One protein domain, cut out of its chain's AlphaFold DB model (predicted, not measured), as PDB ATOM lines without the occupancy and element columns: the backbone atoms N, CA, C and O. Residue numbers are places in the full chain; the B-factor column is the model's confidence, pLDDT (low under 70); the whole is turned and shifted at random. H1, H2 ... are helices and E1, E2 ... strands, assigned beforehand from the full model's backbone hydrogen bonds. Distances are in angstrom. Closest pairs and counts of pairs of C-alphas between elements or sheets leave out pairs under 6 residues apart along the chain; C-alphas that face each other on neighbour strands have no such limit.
ATOM      1  N   PHE A 623       7.413  19.387 340.382       92.81
ATOM      2  CA  PHE A 623       7.840  19.430 338.990       92.81
ATOM      3  C   PHE A 623       7.324  20.687 338.305       92.81
ATOM      4  O   PHE A 623       6.290  21.242 338.674       92.81
ATOM      5  N   VAL A 624       8.055  21.115 337.282       92.94
ATOM      6  CA  VAL A 624       7.656  22.201 336.381       92.94
ATOM      7  C   VAL A 624       7.374  21.630 334.998       92.94
ATOM      8  O   VAL A 624       7.924  20.590 334.631       92.94
ATOM      9  N   TRP A 625       6.538  22.298 334.208       90.44
ATOM     10  CA  TRP A 625       6.356  21.960 332.800       90.44
ATOM     11  C   TRP A 625       6.415  23.212 331.929       90.44
ATOM     12  O   TRP A 625       6.008  24.294 332.353       90.44
ATOM     13  N   CYS A 626       6.929  23.068 330.712       85.19
ATOM     14  CA  CYS A 626       6.980  24.143 329.729       85.19
ATOM     15  C   CYS A 626       6.823  23.615 328.307       85.19
ATOM     16  O   CYS A 626       7.063  22.433 328.049       85.19
ATOM     17  N   ALA A 627       6.462  24.515 327.393       82.44
ATOM     18  CA  ALA A 627       6.372  24.227 325.973       82.44
ATOM     19  C   ALA A 627       6.928  25.359 325.104       82.44
ATOM     20  O   ALA A 627       7.135  26.469 325.590       82.44
ATOM     21  N   ASP A 628       7.168  25.030 323.834       79.31
ATOM     22  CA  ASP A 628       7.454  25.952 322.730       79.31
ATOM     23  C   ASP A 628       8.684  26.850 322.946       79.31
ATOM     24  O   ASP A 628       8.613  28.072 323.101       79.31
ATOM     25  N   LEU A 629       9.863  26.226 322.918       73.19
ATOM     26  CA  LEU A 629      11.140  26.914 323.068       73.19
ATOM     27  C   LEU A 629      11.658  27.425 321.714       73.19
ATOM     28  O   LEU A 629      11.774  26.676 320.745       73.19
ATOM     29  N   ALA A 630      12.079  28.694 321.673       65.50
ATOM     30  CA  ALA A 630      12.727  29.315 320.507       65.50
ATOM     31  C   ALA A 630      11.845  29.425 319.244       65.50
ATOM     32  O   ALA A 630      12.341  29.304 318.119       65.50
ATOM     33  N   GLY A 631      10.545  29.649 319.430       68.56
ATOM     34  CA  GLY A 631       9.573  29.730 318.347       68.56
ATOM     35  C   GLY A 631       9.526  31.060 317.607       68.56
ATOM     36  O   GLY A 631       9.937  32.117 318.090       68.56
ATOM     37  N   GLN A 632       8.991  30.990 316.387       73.56
ATOM     38  CA  GLN A 632       8.533  32.136 315.593       73.56
ATOM     39  C   GLN A 632       9.628  33.165 315.238       73.56
ATOM     40  O   GLN A 632       9.311  34.216 314.696       73.56
ATOM     41  N   GLY A 633      10.910  32.897 315.498       73.50
ATOM     42  CA  GLY A 633      12.032  33.808 315.232       73.50
ATOM     43  C   GLY A 633      12.497  34.632 316.442       73.50
ATOM     44  O   GLY A 633      13.364  35.492 316.280       73.50
ATOM     45  N   TYR A 634      11.961  34.365 317.639       78.75
ATOM     46  CA  TYR A 634      12.474  34.893 318.909       78.75
ATOM     47  C   TYR A 634      13.474  33.895 319.522       78.75
ATOM     48  O   TYR A 634      13.113  32.943 320.211       78.75
ATOM     49  N   GLY A 635      14.752  34.066 319.194       77.19
ATOM     50  CA  GLY A 635      15.873  33.296 319.738       77.19
ATOM     51  C   GLY A 635      16.509  33.968 320.958       77.19
ATOM     52  O   GLY A 635      15.888  34.780 321.632       77.19
ATOM     53  N   ARG A 636      17.763  33.624 321.273       77.88
ATOM     54  CA  ARG A 636      18.473  34.202 322.428       77.88
ATOM     55  C   ARG A 636      18.878  35.640 322.136       77.88
ATOM     56  O   ARG A 636      19.621  35.847 321.183       77.88
ATOM     57  N   ASN A 637      18.472  36.580 322.979       79.56
ATOM     58  CA  ASN A 637      18.936  37.961 322.927       79.56
ATOM     59  C   ASN A 637      19.896  38.218 324.107       79.56
ATOM     60  O   ASN A 637      19.475  38.045 325.253       79.56
ATOM     61  N   PRO A 638      21.179  38.545 323.853       69.88
ATOM     62  CA  PRO A 638      22.170  38.774 324.908       69.88
ATOM     63  C   PRO A 638      21.846  40.005 325.768       69.88
ATOM     64  O   PRO A 638      22.229  40.040 326.934       69.88
ATOM     65  N   ASP A 639      21.094  40.951 325.210       74.81
ATOM     66  CA  ASP A 639      20.707  42.204 325.856       74.81
ATOM     67  C   ASP A 639      19.329  42.104 326.525       74.81
ATOM     68  O   ASP A 639      18.857  43.062 327.132       74.81
ATOM     69  N   PHE A 640      18.655  40.952 326.416       81.25
ATOM     70  CA  PHE A 640      17.379  40.746 327.087       81.25
ATOM     71  C   PHE A 640      17.593  40.627 328.591       81.25
ATOM     72  O   PHE A 640      18.314  39.741 329.053       81.25
ATOM     73  N   GLU A 641      16.933  41.507 329.333       83.06
ATOM     74  CA  GLU A 641      16.955  41.567 330.784       83.06
ATOM     75  C   GLU A 641      15.525  41.657 331.308       83.06
ATOM     76  O   GLU A 641      14.713  42.439 330.813       83.06
ATOM     77  N   ILE A 642      15.223  40.847 332.317       83.38
ATOM     78  CA  ILE A 642      13.978  40.928 333.073       83.38
ATOM     79  C   ILE A 642      14.296  40.860 334.563       83.38
ATOM     80  O   ILE A 642      15.188  40.124 334.995       83.38
ATOM     81  N   MET A 643      13.543  41.610 335.359       85.50
ATOM     82  CA  MET A 643      13.610  41.522 336.811       85.50
ATOM     83  C   MET A 643      12.683  40.416 337.301       85.50
ATOM     84  O   MET A 643      11.481  40.427 337.043       85.50
ATOM     85  N   HIS A 644      13.245  39.448 338.018       79.94
ATOM     86  CA  HIS A 644      12.453  38.495 338.780       79.94
ATOM     87  C   HIS A 644      11.772  39.214 339.957       79.94
ATOM     88  O   HIS A 644      12.311  40.183 340.492       79.94
ATOM     89  N   THR A 645      10.629  38.706 340.424       80.19
ATOM     90  CA  THR A 645       9.844  39.289 341.535       80.19
ATOM     91  C   THR A 645      10.595  39.380 342.869       80.19
ATOM     92  O   THR A 645      10.154  40.072 343.778       80.19
ATOM     93  N   ASP A 646      11.746  38.713 342.992       79.62
ATOM     94  CA  ASP A 646      12.633  38.770 344.163       79.62
ATOM     95  C   ASP A 646      13.773  39.795 344.016       79.62
ATOM     96  O   ASP A 646      14.708  39.802 344.816       79.62
ATOM     97  N   GLY A 647      13.732  40.634 342.976       77.88
ATOM     98  CA  GLY A 647      14.741  41.656 342.706       77.88
ATOM     99  C   GLY A 647      16.007  41.136 342.019       77.88
ATOM    100  O   GLY A 647      16.960  41.894 341.849       77.88
ATOM    101  N   THR A 648      16.051  39.868 341.598       81.19
ATOM    102  CA  THR A 648      17.183  39.352 340.810       81.19
ATOM    103  C   THR A 648      17.027  39.721 339.336       81.19
ATOM    104  O   THR A 648      16.034  39.344 338.712       81.19
ATOM    105  N   ALA A 649      18.029  40.377 338.755       82.00
ATOM    106  CA  ALA A 649      18.115  40.569 337.310       82.00
ATOM    107  C   ALA A 649      18.495  39.255 336.607       82.00
ATOM    108  O   ALA A 649      19.517  38.652 336.939       82.00
ATOM    109  N   MET A 650      17.699  38.836 335.624       82.94
ATOM    110  CA  MET A 650      17.957  37.663 334.781       82.94
ATOM    111  C   MET A 650      18.258  38.147 333.361       82.94
ATOM    112  O   MET A 650      17.479  38.925 332.807       82.94
ATOM    113  N   LYS A 651      19.391  37.727 332.776       82.00
ATOM    114  CA  LYS A 651      19.920  38.302 331.523       82.00
ATOM    115  C   LYS A 651      20.320  37.253 330.484       82.00
ATOM    116  O   LYS A 651      20.768  36.160 330.818       82.00
ATOM    117  N   GLY A 652      20.274  37.639 329.209       64.31
ATOM    118  CA  GLY A 652      21.108  37.051 328.156       64.31
ATOM    119  C   GLY A 652      20.603  35.764 327.492       64.31
ATOM    120  O   GLY A 652      21.366  35.105 326.775       64.31
ATOM    121  N   GLY A 653      19.333  35.379 327.685       73.56
ATOM    122  CA  GLY A 653      18.771  34.189 327.034       73.56
ATOM    123  C   GLY A 653      17.377  33.765 327.502       73.56
ATOM    124  O   GLY A 653      16.504  34.594 327.740       73.56
ATOM    125  N   TYR A 654      17.149  32.448 327.593       79.38
ATOM    126  CA  TYR A 654      15.887  31.853 328.058       79.38
ATOM    127  C   TYR A 654      15.757  31.966 329.586       79.38
ATOM    128  O   TYR A 654      15.818  30.967 330.302       79.38
ATOM    129  N   VAL A 655      15.578  33.193 330.078       82.31
ATOM    130  CA  VAL A 655      15.506  33.541 331.512       82.31
ATOM    131  C   VAL A 655      14.425  32.775 332.282       82.31
ATOM    132  O   VAL A 655      14.532  32.595 333.489       82.31
ATOM    133  N   VAL A 656      13.412  32.243 331.590       82.38
ATOM    134  CA  VAL A 656      12.374  31.390 332.189       82.38
ATOM    135  C   VAL A 656      12.956  30.176 332.929       82.38
ATOM    136  O   VAL A 656      12.402  29.754 333.942       82.38
ATOM    137  N   PHE A 657      14.100  29.639 332.486       84.12
ATOM    138  CA  PHE A 657      14.750  28.517 333.170       84.12
ATOM    139  C   PHE A 657      15.374  28.913 334.507       84.12
ATOM    140  O   PHE A 657      15.432  28.079 335.409       84.12
ATOM    141  N   GLU A 658      15.789  30.169 334.671       84.44
ATOM    142  CA  GLU A 658      16.258  30.679 335.961       84.44
ATOM    143  C   GLU A 658      15.094  30.769 336.953       84.44
ATOM    144  O   GLU A 658      15.211  30.286 338.080       84.44
ATOM    145  N   THR A 659      13.933  31.266 336.511       85.38
ATOM    146  CA  THR A 659      12.694  31.256 337.307       85.38
ATOM    147  C   THR A 659      12.294  29.837 337.711       85.38
ATOM    148  O   THR A 659      12.015  29.574 338.878       85.38
ATOM    149  N   MET A 660      12.307  28.887 336.768       87.81
ATOM    150  CA  MET A 660      11.992  27.484 337.060       87.81
ATOM    151  C   MET A 660      12.971  26.871 338.064       87.81
ATOM    152  O   MET A 660      12.547  26.147 338.961       87.81
ATOM    153  N   ALA A 661      14.265  27.179 337.953       84.69
ATOM    154  CA  ALA A 661      15.276  26.682 338.880       84.69
ATOM    155  C   ALA A 661      15.068  27.210 340.310       84.69
ATOM    156  O   ALA A 661      15.255  26.458 341.267       84.69
ATOM    157  N   LYS A 662      14.614  28.463 340.474       84.38
ATOM    158  CA  LYS A 662      14.298  29.045 341.792       84.38
ATOM    159  C   LYS A 662      13.190  28.294 342.534       84.38
ATOM    160  O   LYS A 662      13.214  28.248 343.761       84.38
ATOM    161  N   LEU A 663      12.274  27.637 341.816       85.81
ATOM    162  CA  LEU A 663      11.231  26.788 342.408       85.81
ATOM    163  C   LEU A 663      11.763  25.454 342.957       85.81
ATOM    164  O   LEU A 663      11.014  24.718 343.594       85.81
ATOM    165  N   SER A 664      13.044  25.143 342.726       86.56
ATOM    166  CA  SER A 664      13.699  23.905 343.167       86.56
ATOM    167  C   SER A 664      12.904  22.626 342.826       86.56
ATOM    168  O   SER A 664      12.624  21.831 343.726       86.56
ATOM    169  N   PRO A 665      12.490  22.415 341.558       91.12
ATOM    170  CA  PRO A 665      11.735  21.224 341.175       91.12
ATOM    171  C   PRO A 665      12.592  19.952 341.265       91.12
ATOM    172  O   PRO A 665      13.804  19.992 341.055       91.12
ATOM    173  N   ASP A 666      11.952  18.805 341.507       88.62
ATOM    174  CA  ASP A 666      12.604  17.494 341.437       88.62
ATOM    175  C   ASP A 666      12.883  17.087 339.975       88.62
ATOM    176  O   ASP A 666      13.903  16.458 339.698       88.62
ATOM    177  N   PHE A 667      12.003  17.457 339.033       89.81
ATOM    178  CA  PHE A 667      12.211  17.289 337.587       89.81
ATOM    179  C   PHE A 667      11.408  18.304 336.750       89.81
ATOM    180  O   PHE A 667      10.515  18.986 337.251       89.81
ATOM    181  N   ALA A 668      11.715  18.395 335.453       88.94
ATOM    182  CA  ALA A 668      11.017  19.254 334.496       88.94
ATOM    183  C   ALA A 668      10.433  18.441 333.331       88.94
ATOM    184  O   ALA A 668      11.054  17.491 332.854       88.94
ATOM    185  N   LEU A 669       9.251  18.836 332.859       89.12
ATOM    186  CA  LEU A 669       8.582  18.255 331.697       89.12
ATOM    187  C   LEU A 669       8.598  19.239 330.529       89.12
ATOM    188  O   LEU A 669       7.974  20.296 330.576       89.12
ATOM    189  N   PHE A 670       9.268  18.848 329.454       85.56
ATOM    190  CA  PHE A 670       9.304  19.598 328.207       85.56
ATOM    191  C   PHE A 670       8.278  19.016 327.237       85.56
ATOM    192  O   PHE A 670       8.388  17.856 326.838       85.56
ATOM    193  N   GLN A 671       7.259  19.799 326.894       80.81
ATOM    194  CA  GLN A 671       6.167  19.399 326.008       80.81
ATOM    195  C   GLN A 671       6.146  20.298 324.767       80.81
ATOM    196  O   GLN A 671       6.578  21.437 324.829       80.81
ATOM    197  N   GLY A 672       5.655  19.815 323.628       80.56
ATOM    198  CA  GLY A 672       5.582  20.638 322.413       80.56
ATOM    199  C   GLY A 672       6.937  20.892 321.737       80.56
ATOM    200  O   GLY A 672       7.837  20.046 321.783       80.56
ATOM    201  N   ASP A 673       7.061  22.035 321.060       79.25
ATOM    202  CA  ASP A 673       8.169  22.295 320.139       79.25
ATOM    203  C   ASP A 673       9.435  22.737 320.892       79.25
ATOM    204  O   ASP A 673       9.565  23.871 321.345       79.25
ATOM    205  N   MET A 674      10.421  21.845 321.009       73.00
ATOM    206  CA  MET A 674      11.727  22.169 321.615       73.00
ATOM    207  C   MET A 674      12.728  22.757 320.617       73.00
ATOM    208  O   MET A 674      13.691  23.425 320.999       73.00
ATOM    209  N   ILE A 675      12.515  22.473 319.331       73.56
ATOM    210  CA  ILE A 675      13.273  23.013 318.207       73.56
ATOM    211  C   ILE A 675      12.311  23.325 317.060       73.56
ATOM    212  O   ILE A 675      11.473  22.502 316.707       73.56
ATOM    213  N   TYR A 676      12.497  24.475 316.418       73.50
ATOM    214  CA  TYR A 676      11.831  24.818 315.161       73.50
ATOM    215  C   TYR A 676      12.777  24.509 313.999       73.50
ATOM    216  O   TYR A 676      13.505  25.376 313.521       73.50
ATOM    217  N   ALA A 677      12.846  23.235 313.605       72.00
ATOM    218  CA  ALA A 677      13.794  22.756 312.590       72.00
ATOM    219  C   ALA A 677      13.454  23.210 311.156       72.00
ATOM    220  O   ALA A 677      14.283  23.105 310.256       72.00
ATOM    221  N   ASP A 678      12.233  23.690 310.940       75.69
ATOM    222  CA  ASP A 678      11.699  24.133 309.656       75.69
ATOM    223  C   ASP A 678      11.837  25.647 309.425       75.69
ATOM    224  O   ASP A 678      11.507  26.131 308.343       75.69
ATOM    225  N   ASN A 679      12.353  26.389 310.409       66.81
ATOM    226  CA  ASN A 679      12.467  27.838 310.353       66.81
ATOM    227  C   ASN A 679      13.848  28.318 310.810       66.81
ATOM    228  O   ASN A 679      14.332  27.988 311.892       66.81
ATOM    229  N   SER A 680      14.475  29.166 309.998       66.94
ATOM    230  CA  SER A 680      15.697  29.864 310.393       66.94
ATOM    231  C   SER A 680      15.373  30.997 311.369       66.94
ATOM    232  O   SER A 680      14.473  31.798 311.109       66.94
ATOM    233  N   ILE A 681      16.150  31.126 312.443       72.75
ATOM    234  CA  ILE A 681      16.091  32.296 313.327       72.75
ATOM    235  C   ILE A 681      16.921  33.408 312.681       72.75
ATOM    236  O   ILE A 681      18.146  33.323 312.633       72.75
ATOM    237  N   ALA A 682      16.258  34.442 312.163       72.81
ATOM    238  CA  ALA A 682      16.948  35.599 311.600       72.81
ATOM    239  C   ALA A 682      17.754  36.333 312.693       72.81
ATOM    240  O   ALA A 682      17.283  36.400 313.827       72.81
ATOM    241  N   PRO A 683      18.920  36.939 312.390       73.38
ATOM    242  CA  PRO A 683      19.708  37.699 313.374       73.38
ATOM    243  C   PRO A 683      18.929  38.847 314.021       73.38
ATOM    244  O   PRO A 683      19.219  39.252 315.138       73.38
ATOM    245  N   PHE A 684      17.912  39.346 313.324       79.88
ATOM    246  CA  PHE A 684      17.026  40.393 313.792       79.88
ATOM    247  C   PHE A 684      15.592  39.960 313.544       79.88
ATOM    248  O   PHE A 684      15.271  39.455 312.464       79.88
ATOM    249  N   LYS A 685      14.729  40.179 314.529       79.00
ATOM    250  CA  LYS A 685      13.291  40.020 314.377       79.00
ATOM    251  C   LYS A 685      12.593  41.282 314.855       79.00
ATOM    252  O   LYS A 685      12.752  41.691 315.996       79.00
ATOM    253  N   ASN A 686      11.783  41.859 313.982       84.25
ATOM    254  CA  ASN A 686      10.895  42.946 314.359       84.25
ATOM    255  C   ASN A 686       9.907  42.437 315.412       84.25
ATOM    256  O   ASN A 686       9.187  41.464 315.170       84.25
ATOM    257  N   VAL A 687       9.914  43.078 316.575       76.25
ATOM    258  CA  VAL A 687       8.893  42.894 317.600       76.25
ATOM    259  C   VAL A 687       7.749  43.807 317.222       76.25
ATOM    260  O   VAL A 687       7.960  45.001 317.021       76.25
ATOM    261  N   THR A 688       6.559  43.246 317.079       79.31
ATOM    262  CA  THR A 688       5.366  44.022 316.762       79.31
ATOM    263  C   THR A 688       4.296  43.794 317.809       79.31
ATOM    264  O   THR A 688       4.266  42.748 318.455       79.31
ATOM    265  N   ASN A 689       3.404  44.764 317.962       75.50
ATOM    266  CA  ASN A 689       2.324  44.757 318.953       75.50
ATOM    267  C   ASN A 689       1.232  43.690 318.704       75.50
ATOM    268  O   ASN A 689       0.237  43.632 319.418       75.50
ATOM    269  N   GLY A 690       1.376  42.848 317.671       51.97
ATOM    270  CA  GLY A 690       0.426  41.787 317.313       51.97
ATOM    271  C   GLY A 690      -0.931  42.267 316.767       51.97
ATOM    272  O   GLY A 690      -1.605  41.494 316.088       51.97
ATOM    273  N   ARG A 691      -1.311  43.533 316.982       43.69
ATOM    274  CA  ARG A 691      -2.544  44.178 316.509       43.69
ATOM    275  C   ARG A 691      -2.196  45.296 315.520       43.69
ATOM    276  O   ARG A 691      -2.114  46.457 315.878       43.69
ATOM    277  N   GLY A 692      -1.959  44.929 314.259       48.38
ATOM    278  CA  GLY A 692      -1.726  45.895 313.169       48.38
ATOM    279  C   GLY A 692      -0.287  45.981 312.649       48.38
ATOM    280  O   GLY A 692      -0.074  46.504 311.560       48.38
ATOM    281  N   GLY A 693       0.690  45.374 313.335       52.53
ATOM    282  CA  GLY A 693       2.051  45.191 312.806       52.53
ATOM    283  C   GLY A 693       3.008  46.366 313.033       52.53
ATOM    284  O   GLY A 693       4.074  46.394 312.417       52.53
ATOM    285  N   GLU A 694       2.648  47.298 313.914       65.75
ATOM    286  CA  GLU A 694       3.507  48.390 314.380       65.75
ATOM    287  C   GLU A 694       4.806  47.844 314.997       65.75
ATOM    288  O   GLU A 694       4.779  46.840 315.712       65.75
ATOM    289  N   LEU A 695       5.948  48.471 314.702       74.88
ATOM    290  CA  LEU A 695       7.268  48.030 315.153       74.88
ATOM    291  C   LEU A 695       7.567  48.560 316.563       74.88
ATOM    292  O   LEU A 695       7.985  49.702 316.711       74.88
ATOM    293  N   LEU A 696       7.452  47.698 317.571       73.56
ATOM    294  CA  LEU A 696       7.803  47.994 318.968       73.56
ATOM    295  C   LEU A 696       9.315  48.004 319.216       73.56
ATOM    296  O   LEU A 696       9.805  48.546 320.202       73.56
ATOM    297  N   GLY A 697      10.073  47.353 318.341       80.62
ATOM    298  CA  GLY A 697      11.517  47.275 318.463       80.62
ATOM    299  C   GLY A 697      12.099  46.145 317.640       80.62
ATOM    300  O   GLY A 697      11.406  45.455 316.891       80.62
ATOM    301  N   THR A 698      13.404  45.941 317.775       81.88
ATOM    302  CA  THR A 698      14.102  44.846 317.101       81.88
ATOM    303  C   THR A 698      14.664  43.894 318.138       81.88
ATOM    304  O   THR A 698      15.555  44.243 318.905       81.88
ATOM    305  N   TRP A 699      14.164  42.665 318.130       81.31
ATOM    306  CA  TRP A 699      14.768  41.561 318.846       81.31
ATOM    307  C   TRP A 699      16.065  41.166 318.146       81.31
ATOM    308  O   TRP A 699      16.049  40.734 316.988       81.31
ATOM    309  N   VAL A 700      17.189  41.319 318.841       82.69
ATOM    310  CA  VAL A 700      18.508  40.943 318.332       82.69
ATOM    311  C   VAL A 700      18.799  39.518 318.772       82.69
ATOM    312  O   VAL A 700      19.018  39.236 319.945       82.69
ATOM    313  N   ASN A 701      18.787  38.594 317.821       75.06
ATOM    314  CA  ASN A 701      19.195  37.223 318.067       75.06
ATOM    315  C   ASN A 701      20.721  37.132 318.065       75.06
ATOM    316  O   ASN A 701      21.391  37.635 317.165       75.06
ATOM    317  N   ASN A 702      21.273  36.422 319.045       68.88
ATOM    318  CA  ASN A 702      22.693  36.131 319.119       68.88
ATOM    319  C   ASN A 702      23.158  35.456 317.798       68.88
ATOM    320  O   ASN A 702      22.583  34.428 317.415       68.88
ATOM    321  N   PRO A 703      24.190  35.984 317.104       54.12
ATOM    322  CA  PRO A 703      24.544  35.646 315.716       54.12
ATOM    323  C   PRO A 703      24.992  34.196 315.439       54.12
ATOM    324  O   PRO A 703      25.294  33.856 314.295       54.12
ATOM    325  N   SER A 704      25.020  33.308 316.434       51.72
ATOM    326  CA  SER A 704      25.472  31.914 316.260       51.72
ATOM    327  C   SER A 704      24.625  31.031 315.342       51.72
ATOM    328  O   SER A 704      25.141  30.033 314.845       51.72
ATOM    329  N   LYS A 705      23.359  31.372 315.070       44.34
ATOM    330  CA  LYS A 705      22.507  30.628 314.120       44.34
ATOM    331  C   LYS A 705      22.429  31.310 312.753       44.34
ATOM    332  O   LYS A 705      21.360  31.511 312.193       44.34
ATOM    333  N   GLY A 706      23.583  31.663 312.197       39.41
ATOM    334  CA  GLY A 706      23.708  32.062 310.797       39.41
ATOM    335  C   GLY A 706      23.920  30.865 309.868       39.41
ATOM    336  O   GLY A 706      24.941  30.841 309.187       39.41
ATOM    337  N   LYS A 707      23.027  29.863 309.878       33.12
ATOM    338  CA  LYS A 707      22.879  28.846 308.819       33.12
ATOM    339  C   LYS A 707      21.602  28.035 308.973       33.12
ATOM    340  O   LYS A 707      21.355  27.560 310.102       33.12
TER     341      LYS A 707
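Overview. This is residues 623 to 707 of the 707 residues of the protein "PhoD domain-containing protein" of Thalassiosira oceanica (UniProt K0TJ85). Three separate two-stranded pairings make a loose frame: the parallel pair E1 and E4 along one side, the hairpin of E2 and E3 on the other side with the short helix H1 between them, and the hairpin of E5 and E6 set crosswise at the far end. The long stretches 628 to 640 and 672 to 683, with no named element, run between these parts. The printed part has 85 residues with one named helix and six named strands, in the order E1, E2, E3, H1, E4, E5, E6; the class is mixed, helices and strands, with 7 residues in the helix and 27 in the strands, under half of the printed residues. The whole is only just loose, close to compact, with a radius of gyration of the C-alphas of 14.5 A, and spans 38 by 31 by 29 A.

Arrangement. E1, residues 623 to 627, and E4, residues 667 to 671, are parallel neighbours at 22 degrees. N 669 and O 624, 2.8 A apart, and N 671 and O 626, 2.9 A apart, are within hydrogen-bond range. The closest C-alphas of E1 and H1, residues 656 to 662, are those of Val 624 and Met 660, 6.9 A apart. In H1 every O i to N i+4 pair is within hydrogen-bond range. The closest C-alphas of H1 and E3, residues 649 to 651, are those of Glu 658 and Met 650, 7.3 A apart. E3 and E2, residues 641 to 643, form an antiparallel hairpin at 156 degrees, with N 650 and O 642 within hydrogen-bond range at 2.9 A. H1 and E2 are apart. E5, residues 684 to 688, and E6, residues 695 to 700, form an antiparallel hairpin at 152 degrees, with N 699 and O 685 at 2.7 A and N 685 and O 699 at 2.8 A, within hydrogen-bond range. Both E5 and E6 are apart from E1, E2, E3 and H1, and also from E4.

Along the chain. E1 begins at C-alpha 623, (7.840, 19.430, 338.990), and is 14.0 A long from first to last C-alpha; E4 is 13.2 A long. E2 measures 6.9 A and E3 6.5 A. H1 begins at C-alpha 656, (12.374, 31.390, 332.189), and is 10.1 A long. E5 measures 12.6 A, and E6 measures 13.7 A and ends at C-alpha 700, (18.508, 40.943, 318.332).

Size, cuts and confidence. The two C-alphas farthest apart are those of Asp 666 and Gly 692, at 42.6 A. The printed part has no cut and ends at Lys 707, the chain's last residue. The links E1 to E2, of 13 residues, and E4 to E5, of 12, are long. The mean pLDDT of the printed part is 75.9; 17 residues are under 70, among them 690 to 694 and 702 to 707.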